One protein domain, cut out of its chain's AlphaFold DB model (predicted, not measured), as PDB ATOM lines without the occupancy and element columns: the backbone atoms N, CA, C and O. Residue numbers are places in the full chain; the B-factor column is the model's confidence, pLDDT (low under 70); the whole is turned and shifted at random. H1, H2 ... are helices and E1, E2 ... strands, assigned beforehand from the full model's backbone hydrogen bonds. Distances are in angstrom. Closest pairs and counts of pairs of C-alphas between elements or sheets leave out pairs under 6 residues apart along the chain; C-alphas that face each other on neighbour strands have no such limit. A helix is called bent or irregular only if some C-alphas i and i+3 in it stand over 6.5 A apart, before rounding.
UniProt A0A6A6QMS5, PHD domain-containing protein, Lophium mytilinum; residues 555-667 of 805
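AT A GLANCE: This is residues 555 to 667 of the 805 residues of the protein "PHD domain-containing protein" of Lophium mytilinum (UniProt A0A6A6QMS5). A small antiparallel sheet of three strands is covered on both faces: H1 lies over one face, while H2 and the long H4 lie over the other, H4 slanting across E1 and the edge strand E3. H3 lies off the sheet at the first end of H4, and residues 653 to 667 make a tail with no named element. The 113 printed residues hold four named helices and three named strands in the order E1 E2 H1 E3 H2 H3 H4; the sheet runs E2 E1 E3, and the class is mixed, helices and strands. The whole is compact, with a radius of gyration of the C-alphas of 14.0 A and spans of 41 by 31 by 21 A.

HOW THE PARTS SIT: The inner strand E1, residues 556 to 561, and the edge strand E2, residues 570 to 576, form a hairpin; N 559 and O 572 are 2.9 A apart, within hydrogen-bond range. On the other side of E1 is E3, residues 598 to 601, antiparallel at 143 degrees, with N 558 and O 600 at 2.8 A. H1, residues 577 to 589, is on the sheet along E1, at a height of 9.6 A; its closest C-alpha pair with E1 is Val 557 and Arg 577, 5.9 A. E2, H1 and E3 make a split strand-helix-strand unit, two strands running the same way with E1 between them, and its crossover is right-handed. On the opposite face, H2, residues 602 to 611, runs along E1 at a height of 9.6 A; its closest C-alpha pair with E1 is Val 557 and Phe 602, 5.0 A. H2 is irregular, but only just: C-alphas 603 and 606 are 7.0 A apart. H4, residues 634 to 652, is on the same face as H2; the C-alphas of Val 600 and Gln 638, its closest pair with E3, are 6.5 A apart. H3, residues 620 to 627, touches residues 635 to 636 of H4 alone, about perpendicular at 90 degrees, with C-alphas Leu 622 and Arg 635 closest at 5.9 A. In H1, H3 and H4 every O i to N i+4 pair is within hydrogen-bond range; in H2, 4 of 6 are.

IN THESE COORDINATES: E1 begins at C-alpha 556 (52.913, -35.717, -54.428) and spans 16.9 A; E2 spans 18.1 A and H1 18.5 A. E3 spans 10.2 A, H2 13.8 A and H3 10.1 A. H4 spans 27.0 A and ends at C-alpha 652 (29.638, -25.246, -38.755).

THE WHOLE: The C-alphas of Tyr 629 and Gly 667 are the two farthest apart, 43.7 A. The printed part has no cut and no long link between named elements. Its mean pLDDT is 88.1; residues 655 to 656, 660 and 664 to 667 are under 70.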
ATOM      1  N   ASP A 555      56.040 -38.604 -53.915       84.00
ATOM      2  CA  ASP A 555      55.588 -37.870 -52.724       84.00
ATOM      3  C   ASP A 555      54.766 -36.608 -53.054       84.00
ATOM      4  O   ASP A 555      54.914 -35.545 -52.436       84.00
ATOM      5  N   LEU A 556      53.899 -36.732 -54.063       90.44
ATOM      6  CA  LEU A 556      52.913 -35.717 -54.428       90.44
ATOM      7  C   LEU A 556      51.642 -35.850 -53.576       90.44
ATOM      8  O   LEU A 556      51.070 -36.935 -53.434       90.44
ATOM      9  N   VAL A 557      51.181 -34.723 -53.034       95.44
ATOM     10  CA  VAL A 557      49.992 -34.624 -52.179       95.44
ATOM     11  C   VAL A 557      49.121 -33.433 -52.585       95.44
ATOM     12  O   VAL A 557      49.614 -32.427 -53.093       95.44
ATOM     13  N   TYR A 558      47.822 -33.522 -52.327       96.38
ATOM     14  CA  TYR A 558      46.875 -32.412 -52.404       96.38
ATOM     15  C   TYR A 558      46.607 -31.850 -51.014       96.38
ATOM     16  O   TYR A 558      46.644 -32.579 -50.025       96.38
ATOM     17  N   ILE A 559      46.298 -30.559 -50.933       96.69
ATOM     18  CA  ILE A 559      45.674 -29.973 -49.747       96.69
ATOM     19  C   ILE A 559      44.175 -29.951 -50.001       96.69
ATOM     20  O   ILE A 559      43.731 -29.362 -50.985       96.69
ATOM     21  N   MET A 560      43.413 -30.589 -49.121       96.69
ATOM     22  CA  MET A 560      41.958 -30.650 -49.194       96.69
ATOM     23  C   MET A 560      41.336 -29.973 -47.976       96.69
ATOM     24  O   MET A 560      41.822 -30.129 -46.856       96.69
ATOM     25  N   ILE A 561      40.259 -29.225 -48.201       96.25
ATOM     26  CA  ILE A 561      39.368 -28.686 -47.174       96.25
ATOM     27  C   ILE A 561      38.010 -29.354 -47.414       96.25
ATOM     28  O   ILE A 561      37.305 -28.961 -48.350       96.25
ATOM     29  N   PRO A 562      37.669 -30.400 -46.642       96.06
ATOM     30  CA  PRO A 562      36.425 -31.136 -46.834       96.06
ATOM     31  C   PRO A 562      35.209 -30.235 -46.610       96.06
ATOM     32  O   PRO A 562      35.132 -29.516 -45.612       96.06
ATOM     33  N   GLY A 563      34.278 -30.261 -47.564       92.75
ATOM     34  CA  GLY A 563      33.005 -29.550 -47.480       92.75
ATOM     35  C   GLY A 563      31.912 -30.400 -46.832       92.75
ATOM     36  O   GLY A 563      32.131 -31.565 -46.517       92.75
ATOM     37  N   SER A 564      30.713 -29.840 -46.653       89.06
ATOM     38  CA  SER A 564      29.539 -30.603 -46.187       89.06
ATOM     39  C   SER A 564      28.984 -31.563 -47.246       89.06
ATOM     40  O   SER A 564      28.176 -32.435 -46.938       89.06
ATOM     41  N   ASN A 565      29.399 -31.390 -48.500       87.81
ATOM     42  CA  ASN A 565      29.115 -32.269 -49.624       87.81
ATOM     43  C   ASN A 565      30.324 -32.306 -50.577       87.81
ATOM     44  O   ASN A 565      31.245 -31.491 -50.475       87.81
ATOM     45  N   THR A 566      30.321 -33.246 -51.520       83.94
ATOM     46  CA  THR A 566      31.385 -33.401 -52.528       83.94
ATOM     47  C   THR A 566      31.603 -32.111 -53.326       83.94
ATOM     48  O   THR A 566      32.730 -31.637 -53.441       83.94
ATOM     49  N   ALA A 567      30.519 -31.440 -53.736       86.94
ATOM     50  CA  ALA A 567      30.559 -30.174 -54.477       86.94
ATOM     51  C   ALA A 567      31.188 -28.992 -53.709       86.94
ATOM     52  O   ALA A 567      31.634 -28.024 -54.321       86.94
ATOM     53  N   SER A 568      31.216 -29.046 -52.375       87.50
ATOM     54  CA  SER A 568      31.812 -28.020 -51.508       87.50
ATOM     55  C   SER A 568      33.202 -28.391 -51.007       87.50
ATOM     56  O   SER A 568      33.812 -27.603 -50.284       87.50
ATOM     57  N   THR A 569      33.714 -29.564 -51.380       92.31
ATOM     58  CA  THR A 569      35.081 -29.959 -51.060       92.31
ATOM     59  C   THR A 569      36.045 -29.172 -51.929       92.31
ATOM     60  O   THR A 569      36.017 -29.250 -53.155       92.31
ATOM     61  N   PHE A 570      36.919 -28.409 -51.282       92.06
ATOM     62  CA  PHE A 570      37.952 -27.649 -51.967       92.06
ATOM     63  C   PHE A 570      39.256 -28.441 -51.983       92.06
ATOM     64  O   PHE A 570      39.687 -28.947 -50.945       92.06
ATOM     65  N   ASN A 571      39.922 -28.512 -53.135       94.06
ATOM     66  CA  ASN A 571      41.265 -29.063 -53.233       94.06
ATOM     67  C   ASN A 571      42.213 -28.145 -54.012       94.06
ATOM     68  O   ASN A 571      41.822 -27.340 -54.854       94.06
ATOM     69  N   THR A 572      43.498 -28.241 -53.686       92.06
ATOM     70  CA  THR A 572      44.565 -27.550 -54.404       92.06
ATOM     71  C   THR A 572      45.833 -28.401 -54.380       92.06
ATOM     72  O   THR A 572      46.143 -29.042 -53.373       92.06
ATOM     73  N   GLY A 573      46.526 -28.482 -55.514       91.44
ATOM     74  CA  GLY A 573      47.654 -29.387 -55.744       91.44
ATOM     75  C   GLY A 573      47.701 -29.873 -57.202       91.44
ATOM     76  O   GLY A 573      46.937 -29.360 -58.021       91.44
ATOM     77  N   PRO A 574      48.565 -30.852 -57.525       91.50
ATOM     78  CA  PRO A 574      49.442 -31.572 -56.600       91.50
ATOM     79  C   PRO A 574      50.664 -30.743 -56.173       91.50
ATOM     80  O   PRO A 574      51.211 -29.954 -56.940       91.50
ATOM     81  N   PHE A 575      51.120 -30.932 -54.936       89.75
ATOM     82  CA  PHE A 575      52.330 -30.315 -54.389       89.75
ATOM     83  C   PHE A 575      53.297 -31.380 -53.885       89.75
ATOM     84  O   PHE A 575      52.878 -32.458 -53.469       89.75
ATOM     85  N   SER A 576      54.588 -31.050 -53.813       86.75
ATOM     86  CA  SER A 576      55.496 -31.840 -52.980       86.75
ATOM     87  C   SER A 576      55.069 -31.742 -51.513       86.75
ATOM     88  O   SER A 576      54.609 -30.686 -51.056       86.75
ATOM     89  N   ARG A 577      55.255 -32.817 -50.742       90.94
ATOM     90  CA  ARG A 577      54.883 -32.853 -49.317       90.94
ATOM     91  C   ARG A 577      55.478 -31.699 -48.501       90.94
ATOM     92  O   ARG A 577      54.820 -31.184 -47.598       90.94
ATOM     93  N   LEU A 578      56.689 -31.236 -48.819       80.75
ATOM     94  CA  LEU A 578      57.311 -30.086 -48.144       80.75
ATOM     95  C   LEU A 578      56.538 -28.778 -48.370       80.75
ATOM     96  O   LEU A 578      56.280 -28.042 -47.414       80.75
ATOM     97  N   ARG A 579      56.123 -28.492 -49.612       80.69
ATOM     98  CA  ARG A 579      55.304 -27.308 -49.918       80.69
ATOM     99  C   ARG A 579      53.910 -27.439 -49.326       80.69
ATOM    100  O   ARG A 579      53.407 -26.467 -48.764       80.69
ATOM    101  N   ALA A 580      53.320 -28.631 -49.398       90.38
ATOM    102  CA  ALA A 580      52.012 -28.891 -48.822       90.38
ATOM    103  C   ALA A 580      51.990 -28.622 -47.310       90.38
ATOM    104  O   ALA A 580      51.108 -27.917 -46.835       90.38
ATOM    105  N   ASN A 581      53.021 -29.054 -46.574       88.56
ATOM    106  CA  ASN A 581      53.185 -28.739 -45.151       88.56
ATOM    107  C   ASN A 581      53.281 -27.227 -44.879       88.56
ATOM    108  O   ASN A 581      52.666 -26.720 -43.941       88.56
ATOM    109  N   ALA A 582      54.040 -26.484 -45.693       81.75
ATOM    110  CA  ALA A 582      54.187 -25.038 -45.520       81.75
ATOM    111  C   ALA A 582      52.867 -24.284 -45.766       81.75
ATOM    112  O   ALA A 582      52.544 -23.347 -45.034       81.75
ATOM    113  N   LEU A 583      52.106 -24.697 -46.781       84.88
ATOM    114  CA  LEU A 583      50.783 -24.151 -47.082       84.88
ATOM    115  C   LEU A 583      49.760 -24.534 -46.009       84.88
ATOM    116  O   LEU A 583      49.025 -23.663 -45.551       84.88
ATOM    117  N   LEU A 584      49.769 -25.788 -45.547       93.12
ATOM    118  CA  LEU A 584      48.907 -26.259 -44.466       93.12
ATOM    119  C   LEU A 584      49.127 -25.436 -43.193       93.12
ATOM    120  O   LEU A 584      48.170 -24.939 -42.614       93.12
ATOM    121  N   HIS A 585      50.385 -25.160 -42.830       88.44
ATOM    122  CA  HIS A 585      50.694 -24.294 -41.690       88.44
ATOM    123  C   HIS A 585      50.131 -22.868 -41.865       88.44
ATOM    124  O   HIS A 585      49.704 -22.244 -40.888       88.44
ATOM    125  N   ARG A 586      50.124 -22.311 -43.084       84.31
ATOM    126  CA  ARG A 586      49.514 -20.990 -43.328       84.31
ATOM    127  C   ARG A 586      47.995 -21.033 -43.227       84.31
ATOM    128  O   ARG A 586      47.425 -20.143 -42.605       84.31
ATOM    129  N   LEU A 587      47.367 -22.064 -43.787       89.88
ATOM    130  CA  LEU A 587      45.926 -22.286 -43.664       89.88
ATOM    131  C   LEU A 587      45.522 -22.486 -42.200       89.88
ATOM    132  O   LEU A 587      44.503 -21.949 -41.776       89.88
ATOM    133  N   ASP A 588      46.362 -23.139 -41.397       92.06
ATOM    134  CA  ASP A 588      46.126 -23.314 -39.963       92.06
ATOM    135  C   ASP A 588      46.187 -22.008 -39.163       92.06
ATOM    136  O   ASP A 588      45.510 -21.862 -38.148       92.06
ATOM    137  N   LYS A 589      46.977 -21.028 -39.620       88.62
ATOM    138  CA  LYS A 589      47.011 -19.686 -39.014       88.62
ATOM    139  C   LYS A 589      45.809 -18.828 -39.400       88.62
ATOM    140  O   LYS A 589      45.555 -17.818 -38.747       88.62
ATOM    141  N   HIS A 590      45.105 -19.187 -40.467       86.94
ATOM    142  CA  HIS A 590      44.002 -18.403 -40.989       86.94
ATOM    143  C   HIS A 590      42.681 -18.834 -40.326       86.94
ATOM    144  O   HIS A 590      42.296 -19.998 -40.452       86.94
ATOM    145  N   PRO A 591      41.972 -17.944 -39.599       90.19
ATOM    146  CA  PRO A 591      40.877 -18.358 -38.716       90.19
ATOM    147  C   PRO A 591      39.736 -19.147 -39.390       90.19
ATOM    148  O   PRO A 591      39.239 -20.081 -38.762       90.19
ATOM    149  N   PRO A 592      39.322 -18.838 -40.637       88.69
ATOM    150  CA  PRO A 592      38.351 -19.648 -41.383       88.69
ATOM    151  C   PRO A 592      38.790 -21.083 -41.698       88.69
ATOM    152  O   PRO A 592      37.944 -21.961 -41.805       88.69
ATOM    153  N   THR A 593      40.091 -21.334 -41.849       91.12
ATOM    154  CA  THR A 593      40.635 -22.629 -42.294       91.12
ATOM    155  C   THR A 593      41.378 -23.400 -41.213       91.12
ATOM    156  O   THR A 593      41.778 -24.542 -41.448       91.12
ATOM    157  N   ALA A 594      41.546 -22.801 -40.033       94.00
ATOM    158  CA  ALA A 594      42.289 -23.376 -38.925       94.00
ATOM    159  C   ALA A 594      41.744 -24.757 -38.532       94.00
ATOM    160  O   ALA A 594      40.591 -24.886 -38.112       94.00
ATOM    161  N   GLY A 595      42.568 -25.800 -38.688       94.50
ATOM    162  CA  GLY A 595      42.186 -27.181 -38.391       94.50
ATOM    163  C   GLY A 595      41.075 -27.747 -39.283       94.50
ATOM    164  O   GLY A 595      40.396 -28.688 -38.864       94.50
ATOM    165  N   CYS A 596      40.850 -27.156 -40.462       95.12
ATOM    166  CA  CYS A 596      39.874 -27.616 -41.459       95.12
ATOM    167  C   CYS A 596      40.531 -28.154 -42.739       95.12
ATOM    168  O   CYS A 596      39.861 -28.794 -43.542       95.12
ATOM    169  N   ALA A 597      41.824 -27.895 -42.935       96.00
ATOM    170  CA  ALA A 597      42.593 -28.392 -44.069       96.00
ATOM    171  C   ALA A 597      43.371 -29.664 -43.695       96.00
ATOM    172  O   ALA A 597      43.793 -29.831 -42.552       96.00
ATOM    173  N   MET A 598      43.609 -30.538 -44.670       97.50
ATOM    174  CA  MET A 598      44.456 -31.722 -44.526       97.50
ATOM    175  C   MET A 598      45.255 -32.008 -45.801       97.50
ATOM    176  O   MET A 598      44.886 -31.559 -46.884       97.50
ATOM    177  N   MET A 599      46.345 -32.767 -45.677       97.44
ATOM    178  CA  MET A 599      47.074 -33.303 -46.831       97.44
ATOM    179  C   MET A 599      46.546 -34.689 -47.197       97.44
ATOM    180  O   MET A 599      46.358 -35.527 -46.316       97.44
ATOM    181  N   VAL A 600      46.373 -34.934 -48.490       96.81
ATOM    182  CA  VAL A 600      45.860 -36.186 -49.051       96.81
ATOM    183  C   VAL A 600      46.799 -36.671 -50.151       96.81
ATOM    184  O   VAL A 600      47.264 -35.875 -50.963       96.81
ATOM    185  N   GLU A 601      47.099 -37.969 -50.194       96.00
ATOM    186  CA  GLU A 601      47.918 -38.552 -51.266       96.00
ATOM    187  C   GLU A 601      47.277 -38.382 -52.654       96.00
ATOM    188  O   GLU A 601      46.056 -38.438 -52.808       96.00
ATOM    189  N   PHE A 602      48.109 -38.205 -53.689       94.25
ATOM    190  CA  PHE A 602      47.663 -37.970 -55.071       94.25
ATOM    191  C   PHE A 602      46.606 -38.974 -55.564       94.25
ATOM    192  O   PHE A 602      45.604 -38.587 -56.157       94.25
ATOM    193  N   ASN A 603      46.798 -40.263 -55.276       92.31
ATOM    194  CA  ASN A 603      45.893 -41.344 -55.689       92.31
ATOM    195  C   ASN A 603      44.615 -41.464 -54.839       92.31
ATOM    196  O   ASN A 603      43.751 -42.269 -55.172       92.31
ATOM    197  N   MET A 604      44.494 -40.702 -53.750       95.25
ATOM    198  CA  MET A 604      43.300 -40.661 -52.903       95.25
ATOM    199  C   MET A 604      42.444 -39.420 -53.155       95.25
ATOM    200  O   MET A 604      41.237 -39.470 -52.935       95.25
ATOM    201  N   ALA A 605      43.046 -38.319 -53.611       95.06
ATOM    202  CA  ALA A 605      42.380 -37.022 -53.700       95.06
ATOM    203  C   ALA A 605      41.124 -37.025 -54.586       95.06
ATOM    204  O   ALA A 605      40.086 -36.534 -54.148       95.06
ATOM    205  N   SER A 606      41.182 -37.617 -55.783       92.94
ATOM    206  CA  SER A 606      40.015 -37.709 -56.677       92.94
ATOM    207  C   SER A 606      38.904 -38.586 -56.098       92.94
ATOM    208  O   SER A 606      37.726 -38.250 -56.187       92.94
ATOM    209  N   TRP A 607      39.268 -39.694 -55.445       95.50
ATOM    210  CA  TRP A 607      38.288 -40.588 -54.834       95.50
ATOM    211  C   TRP A 607      37.618 -39.968 -53.600       95.50
ATOM    212  O   TRP A 607      36.412 -40.107 -53.442       95.50
ATOM    213  N   LEU A 608      38.357 -39.243 -52.753       95.12
ATOM    214  CA  LEU A 608      37.769 -38.534 -51.609       95.12
ATOM    215  C   LEU A 608      36.884 -37.355 -52.036       95.12
ATOM    216  O   LEU A 608      35.932 -37.029 -51.335       95.12
ATOM    217  N   GLN A 609      37.193 -36.708 -53.165       92.31
ATOM    218  CA  GLN A 609      36.407 -35.584 -53.669       92.31
ATOM    219  C   GLN A 609      35.071 -36.039 -54.269       92.31
ATOM    220  O   GLN A 609      34.031 -35.520 -53.874       92.31
ATOM    221  N   ASP A 610      35.110 -37.011 -55.185       86.81
ATOM    222  CA  ASP A 610      33.949 -37.383 -56.005       86.81
ATOM    223  C   ASP A 610      33.528 -38.847 -55.790       86.81
ATOM    224  O   ASP A 610      32.351 -39.195 -55.814       86.81
ATOM    225  N   GLY A 611      34.491 -39.737 -55.546       78.69
ATOM    226  CA  GLY A 611      34.290 -41.183 -55.643       78.69
ATOM    227  C   GLY A 611      33.709 -41.887 -54.415       78.69
ATOM    228  O   GLY A 611      33.186 -42.993 -54.555       78.69
ATOM    229  N   GLN A 612      33.780 -41.290 -53.222       86.94
ATOM    230  CA  GLN A 612      33.402 -41.974 -51.979       86.94
ATOM    231  C   GLN A 612      31.908 -42.342 -51.922       86.94
ATOM    232  O   GLN A 612      31.557 -43.359 -51.321       86.94
ATOM    233  N   TYR A 613      31.038 -41.541 -52.543       84.31
ATOM    234  CA  TYR A 613      29.582 -41.732 -52.506       84.31
ATOM    235  C   TYR A 613      28.992 -42.240 -53.833       84.31
ATOM    236  O   TYR A 613      27.920 -42.839 -53.821       84.31
ATOM    237  N   ASP A 614      29.717 -42.103 -54.947       80.69
ATOM    238  CA  ASP A 614      29.239 -42.420 -56.304       80.69
ATOM    239  C   ASP A 614      29.519 -43.872 -56.742       80.69
ATOM    240  O   ASP A 614      29.612 -44.180 -57.930       80.69
ATOM    241  N   HIS A 615      29.685 -44.794 -55.787       76.69
ATOM    242  CA  HIS A 615      30.055 -46.197 -56.038       76.69
ATOM    243  C   HIS A 615      31.336 -46.383 -56.878       76.69
ATOM    244  O   HIS A 615      31.551 -47.451 -57.461       76.69
ATOM    245  N   VAL A 616      32.210 -45.373 -56.936       86.00
ATOM    246  CA  VAL A 616      33.511 -45.495 -57.599       86.00
ATOM    247  C   VAL A 616      34.375 -46.455 -56.787       86.00
ATOM    248  O   VAL A 616      34.438 -46.369 -55.557       86.00
ATOM    249  N   ALA A 617      35.039 -47.382 -57.482       90.19
ATOM    250  CA  ALA A 617      35.919 -48.356 -56.851       90.19
ATOM    251  C   ALA A 617      36.958 -47.647 -55.965       90.19
ATOM    252  O   ALA A 617      37.624 -46.704 -56.396       90.19
ATOM    253  N   MET A 618      37.069 -48.103 -54.716       93.75
ATOM    254  CA  MET A 618      38.046 -47.588 -53.764       93.75
ATOM    255  C   MET A 618      39.469 -47.797 -54.313       93.75
ATOM    256  O   MET A 618      39.736 -48.870 -54.857       93.75
ATOM    257  N   PRO A 619      40.396 -46.825 -54.185       95.31
ATOM    258  CA  PRO A 619      41.750 -46.968 -54.709       95.31
ATOM    259  C   PRO A 619      42.423 -48.235 -54.179       95.31
ATOM    260  O   PRO A 619      42.413 -48.462 -52.968       95.31
ATOM    261  N   ASP A 620      43.059 -49.017 -55.058       93.62
ATOM    262  CA  ASP A 620      43.620 -50.346 -54.746       93.62
ATOM    263  C   ASP A 620      44.473 -50.368 -53.474       93.62
ATOM    264  O   ASP A 620      44.429 -51.310 -52.690       93.62
ATOM    265  N   HIS A 621      45.251 -49.314 -53.240       90.81
ATOM    266  CA  HIS A 621      46.097 -49.209 -52.058       90.81
ATOM    267  C   HIS A 621      45.321 -48.968 -50.756       90.81
ATOM    268  O   HIS A 621      45.754 -49.444 -49.712       90.81
ATOM    269  N   LEU A 622      44.207 -48.228 -50.800       93.88
ATOM    270  CA  LEU A 622      43.320 -48.060 -49.648       93.88
ATOM    271  C   LEU A 622      42.507 -49.342 -49.420       93.88
ATOM    272  O   LEU A 622      42.387 -49.777 -48.278       93.88
ATOM    273  N   GLN A 623      42.038 -49.987 -50.496       93.81
ATOM    274  CA  GLN A 623      41.388 -51.301 -50.440       93.81
ATOM    275  C   GLN A 623      42.301 -52.349 -49.814       93.81
ATOM    276  O   GLN A 623      41.903 -53.020 -48.871       93.81
ATOM    277  N   PHE A 624      43.555 -52.421 -50.259       93.62
ATOM    278  CA  PHE A 624      44.550 -53.314 -49.681       93.62
ATOM    279  C   PHE A 624      44.771 -53.043 -48.187       93.62
ATOM    280  O   PHE A 624      44.872 -53.979 -47.397       93.62
ATOM    281  N   GLU A 625      44.835 -51.773 -47.780       93.75
ATOM    282  CA  GLU A 625      45.019 -51.401 -46.379       93.75
ATOM    283  C   GLU A 625      43.818 -51.822 -45.512       93.75
ATOM    284  O   GLU A 625      44.017 -52.424 -44.454       93.75
ATOM    285  N   GLN A 626      42.590 -51.622 -46.003       91.94
ATOM    286  CA  GLN A 626      41.365 -52.093 -45.345       91.94
ATOM    287  C   GLN A 626      41.288 -53.627 -45.281       91.94
ATOM    288  O   GLN A 626      41.041 -54.185 -44.210       91.94
ATOM    289  N   ASP A 627      41.566 -54.313 -46.392       91.25
ATOM    290  CA  ASP A 627      41.529 -55.777 -46.494       91.25
ATOM    291  C   ASP A 627      42.606 -56.443 -45.629       91.25
ATOM    292  O   ASP A 627      42.423 -57.550 -45.122       91.25
ATOM    293  N   SER A 628      43.734 -55.759 -45.416       91.19
ATOM    294  CA  SER A 628      44.815 -56.230 -44.544       91.19
ATOM    295  C   SER A 628      44.475 -56.180 -43.046       91.19
ATOM    296  O   SER A 628      45.319 -56.536 -42.221       91.19
ATOM    297  N   TYR A 629      43.259 -55.749 -42.676       79.19
ATOM    298  CA  TYR A 629      42.817 -55.494 -41.298       79.19
ATOM    299  C   TYR A 629      43.707 -54.499 -40.533       79.19
ATOM    300  O   TYR A 629      43.656 -54.420 -39.302       79.19
ATOM    301  N   SER A 630      44.507 -53.698 -41.242       80.81
ATOM    302  CA  SER A 630      45.278 -52.615 -40.645       80.81
ATOM    303  C   SER A 630      44.387 -51.383 -40.519       80.81
ATOM    304  O   SER A 630      44.484 -50.436 -41.291       80.81
ATOM    305  N   ALA A 631      43.509 -51.385 -39.509       76.56
ATOM    306  CA  ALA A 631      42.626 -50.250 -39.210       76.56
ATOM    307  C   ALA A 631      43.383 -48.932 -38.924       76.56
ATOM    308  O   ALA A 631      42.762 -47.881 -38.785       76.56
ATOM    309  N   ASP A 632      44.714 -48.986 -38.822       89.19
ATOM    310  CA  ASP A 632      45.589 -47.873 -38.470       89.19
ATOM    311  C   ASP A 632      46.663 -47.570 -39.532       89.19
ATOM    312  O   ASP A 632      47.685 -46.943 -39.243       89.19
ATOM    313  N   GLY A 633      46.471 -48.016 -40.772       94.38
ATOM    314  CA  GLY A 633      47.392 -47.640 -41.834       94.38
ATOM    315  C   GLY A 633      47.269 -46.151 -42.235       94.38
ATOM    316  O   GLY A 633      46.290 -45.462 -41.912       94.38
ATOM    317  N   PRO A 634      48.289 -45.598 -42.914       93.44
ATOM    318  CA  PRO A 634      48.373 -44.170 -43.210       93.44
ATOM    319  C   PRO A 634      47.243 -43.659 -44.116       93.44
ATOM    320  O   PRO A 634      46.816 -42.515 -43.946       93.44
ATOM    321  N   ARG A 635      46.735 -44.476 -45.047       94.44
ATOM    322  CA  ARG A 635      45.673 -44.068 -45.984       94.44
ATOM    323  C   ARG A 635      44.303 -44.164 -45.331       94.44
ATOM    324  O   ARG A 635      43.473 -43.275 -45.503       94.44
ATOM    325  N   THR A 636      44.098 -45.174 -44.494       95.38
ATOM    326  CA  THR A 636      42.911 -45.329 -43.652       95.38
ATOM    327  C   THR A 636      42.793 -44.146 -42.697       95.38
ATOM    328  O   THR A 636      41.719 -43.559 -42.590       95.38
ATOM    329  N   ARG A 637      43.902 -43.697 -42.088       95.06
ATOM    330  CA  ARG A 637      43.921 -42.470 -41.270       95.06
ATOM    331  C   ARG A 637      43.564 -41.216 -42.069       95.06
ATOM    332  O   ARG A 637      42.823 -40.387 -41.552       95.06
ATOM    333  N   GLN A 638      44.063 -41.066 -43.300       95.44
ATOM    334  CA  GLN A 638      43.687 -39.935 -44.162       95.44
ATOM    335  C   GLN A 638      42.189 -39.961 -44.484       95.44
ATOM    336  O   GLN A 638      41.521 -38.943 -44.339       95.44
ATOM    337  N   TRP A 639      41.639 -41.120 -44.844       95.94
ATOM    338  CA  TRP A 639      40.206 -41.266 -45.105       95.94
ATOM    339  C   TRP A 639      39.346 -40.974 -43.861       95.94
ATOM    340  O   TRP A 639      38.378 -40.220 -43.941       95.94
ATOM    341  N   ILE A 640      39.720 -41.501 -42.691       95.69
ATOM    342  CA  ILE A 640      39.022 -41.223 -41.426       95.69
ATOM    343  C   ILE A 640      39.082 -39.728 -41.087       95.69
ATOM    344  O   ILE A 640      38.065 -39.143 -40.713       95.69
ATOM    345  N   GLU A 641      40.249 -39.094 -41.231       96.06
ATOM    346  CA  GLU A 641      40.404 -37.665 -40.951       96.06
ATOM    347  C   GLU A 641      39.598 -36.806 -41.928       96.06
ATOM    348  O   GLU A 641      38.960 -35.845 -41.499       96.06
ATOM    349  N   PHE A 642      39.540 -37.187 -43.207       96.56
ATOM    350  CA  PHE A 642      38.711 -36.520 -44.209       96.56
ATOM    351  C   PHE A 642      37.234 -36.521 -43.804       96.56
ATOM    352  O   PHE A 642      36.612 -35.460 -43.744       96.56
ATOM    353  N   ASN A 643      36.693 -37.682 -43.421       95.50
ATOM    354  CA  ASN A 643      35.311 -37.794 -42.946       95.50
ATOM    355  C   ASN A 643      35.078 -36.981 -41.666       95.50
ATOM    356  O   ASN A 643      34.079 -36.278 -41.542       95.50
ATOM    357  N   ARG A 644      36.033 -37.002 -40.728       95.75
ATOM    358  CA  ARG A 644      35.952 -36.226 -39.482       95.75
ATOM    359  C   ARG A 644      35.900 -34.718 -39.738       95.75
ATOM    360  O   ARG A 644      35.199 -33.992 -39.027       95.75
ATOM    361  N   LEU A 645      36.675 -34.234 -40.709       95.06
ATOM    362  CA  LEU A 645      36.685 -32.832 -41.120       95.06
ATOM    363  C   LEU A 645      35.410 -32.463 -41.890       95.06
ATOM    364  O   LEU A 645      34.849 -31.404 -41.615       95.06
ATOM    365  N   SER A 646      34.907 -33.354 -42.747       94.12
ATOM    366  CA  SER A 646      33.623 -33.200 -43.447       94.12
ATOM    367  C   SER A 646      32.448 -33.076 -42.463       94.12
ATOM    368  O   SER A 646      31.697 -32.098 -42.492       94.12
ATOM    369  N   ASP A 647      32.374 -33.961 -41.462       93.62
ATOM    370  CA  ASP A 647      31.369 -33.899 -40.391       93.62
ATOM    371  C   ASP A 647      31.450 -32.599 -39.582       93.62
ATOM    372  O   ASP A 647      30.441 -32.054 -39.118       93.62
ATOM    373  N   ARG A 648      32.669 -32.092 -39.362       92.44
ATOM    374  CA  ARG A 648      32.878 -30.809 -38.683       92.44
ATOM    375  C   ARG A 648      32.400 -29.651 -39.552       92.44
ATOM    376  O   ARG A 648      31.754 -28.751 -39.016       92.44
ATOM    377  N   ALA A 649      32.685 -29.673 -40.853       89.25
ATOM    378  CA  ALA A 649      32.228 -28.661 -41.800       89.25
ATOM    379  C   ALA A 649      30.693 -28.613 -41.857       89.25
ATOM    380  O   ALA A 649      30.114 -27.535 -41.721       89.25
ATOM    381  N   ALA A 650      30.030 -29.773 -41.910       90.19
ATOM    382  CA  ALA A 650      28.570 -29.876 -41.862       90.19
ATOM    383  C   ALA A 650      27.966 -29.247 -40.589       90.19
ATOM    384  O   ALA A 650      26.919 -28.603 -40.642       90.19
ATOM    385  N   LYS A 651      28.648 -29.365 -39.441       91.62
ATOM    386  CA  LYS A 651      28.206 -28.780 -38.162       91.62
ATOM    387  C   LYS A 651      28.421 -27.268 -38.056       91.62
ATOM    388  O   LYS A 651      27.764 -26.633 -37.235       91.62
ATOM    389  N   MET A 652      29.335 -26.681 -38.833       82.81
ATOM    390  CA  MET A 652      29.638 -25.246 -38.755       82.81
ATOM    391  C   MET A 652      28.631 -24.348 -39.498       82.81
ATOM    392  O   MET A 652      28.661 -23.134 -39.290       82.81
ATOM    393  N   GLY A 653      27.709 -24.928 -40.277       82.12
ATOM    394  CA  GLY A 653      26.676 -24.212 -41.035       82.12
ATOM    395  C   GLY A 653      27.219 -23.453 -42.256       82.12
ATOM    396  O   GLY A 653      28.396 -23.098 -42.313       82.12
ATOM    397  N   GLU A 654      26.352 -23.172 -43.236       76.25
ATOM    398  CA  GLU A 654      26.724 -22.506 -44.505       76.25
ATOM    399  C   GLU A 654      27.420 -21.147 -44.304       76.25
ATOM    400  O   GLU A 654      28.281 -20.766 -45.093       76.25
ATOM    401  N   SER A 655      27.131 -20.440 -43.205       69.69
ATOM    402  CA  SER A 655      27.732 -19.136 -42.882       69.69
ATOM    403  C   SER A 655      29.250 -19.169 -42.669       69.69
ATOM    404  O   SER A 655      29.868 -18.107 -42.590       69.69
ATOM    405  N   ARG A 656      29.857 -20.354 -42.537       68.94
ATOM    406  CA  ARG A 656      31.306 -20.529 -42.362       68.94
ATOM    407  C   ARG A 656      31.968 -21.294 -43.503       68.94
ATOM    408  O   ARG A 656      33.117 -21.707 -43.361       68.94
ATOM    409  N   GLN A 657      31.253 -21.491 -44.611       71.19
ATOM    410  CA  GLN A 657      31.808 -22.130 -45.793       71.19
ATOM    411  C   GLN A 657      32.933 -21.253 -46.340       71.19
ATOM    412  O   GLN A 657      32.711 -20.114 -46.750       71.19
ATOM    413  N   VAL A 658      34.155 -21.780 -46.278       72.50
ATOM    414  CA  VAL A 658      35.349 -21.093 -46.761       72.50
ATOM    415  C   VAL A 658      35.203 -20.935 -48.266       72.50
ATOM    416  O   VAL A 658      35.245 -21.926 -48.997       72.50
ATOM    417  N   ARG A 659      34.990 -19.704 -48.737       78.12
ATOM    418  CA  ARG A 659      34.994 -19.443 -50.173       78.12
ATOM    419  C   ARG A 659      36.428 -19.389 -50.670       78.12
ATOM    420  O   ARG A 659      37.349 -19.083 -49.913       78.12
ATOM    421  N   TYR A 660      36.617 -19.671 -51.954       69.62
ATOM    422  CA  TYR A 660      37.936 -19.610 -52.578       69.62
ATOM    423  C   TYR A 660      38.596 -18.241 -52.367       69.62
ATOM    424  O   TYR A 660      39.795 -18.153 -52.113       69.62
ATOM    425  N   GLU A 661      37.795 -17.176 -52.404       75.19
ATOM    426  CA  GLU A 661      38.243 -15.797 -52.238       75.19
ATOM    427  C   GLU A 661      38.713 -15.486 -50.810       75.19
ATOM    428  O   GLU A 661      39.571 -14.621 -50.627       75.19
ATOM    429  N   ASP A 662      38.190 -16.212 -49.817       70.38
ATOM    430  CA  ASP A 662      38.532 -16.043 -48.404       70.38
ATOM    431  C   ASP A 662      39.834 -16.760 -48.038       70.38
ATOM    432  O   ASP A 662      40.396 -16.533 -46.968       70.38
ATOM    433  N   LEU A 663      40.332 -17.646 -48.902       73.56
ATOM    434  CA  LEU A 663      41.585 -18.336 -48.658       73.56
ATOM    435  C   LEU A 663      42.758 -17.355 -48.825       73.56
ATOM    436  O   LEU A 663      42.903 -16.730 -49.881       73.56
ATOM    437  N   PRO A 664      43.709 -17.301 -47.873       65.81
ATOM    438  CA  PRO A 664      44.975 -16.581 -48.031       65.81
ATOM    439  C   PRO A 664      45.929 -17.351 -48.967       65.81
ATOM    440  O   PRO A 664      47.141 -17.402 -48.757       65.81
ATOM    441  N   LEU A 665      45.360 -18.028 -49.966       63.75
ATOM    442  CA  LEU A 665      46.051 -18.540 -51.138       63.75
ATOM    443  C   LEU A 665      46.239 -17.429 -52.171       63.75
ATOM    444  O   LEU A 665      47.150 -17.520 -52.991       63.75
ATOM    445  N   ASN A 666      45.420 -16.370 -52.097       52.56
ATOM    446  CA  ASN A 666      45.692 -15.117 -52.782       52.56
ATOM    447  C   ASN A 666      47.086 -14.643 -52.370       52.56
ATOM    448  O   ASN A 666      47.390 -14.571 -51.179       52.56
ATOM    449  N   GLY A 667      47.927 -14.387 -53.373       53.56
ATOM    450  CA  GLY A 667      49.318 -13.994 -53.201       53.56
ATOM    451  C   GLY A 667      49.518 -12.839 -52.207       53.56
ATOM    452  O   GLY A 667      48.566 -12.212 -51.746       53.56
TER     453      GLY A 667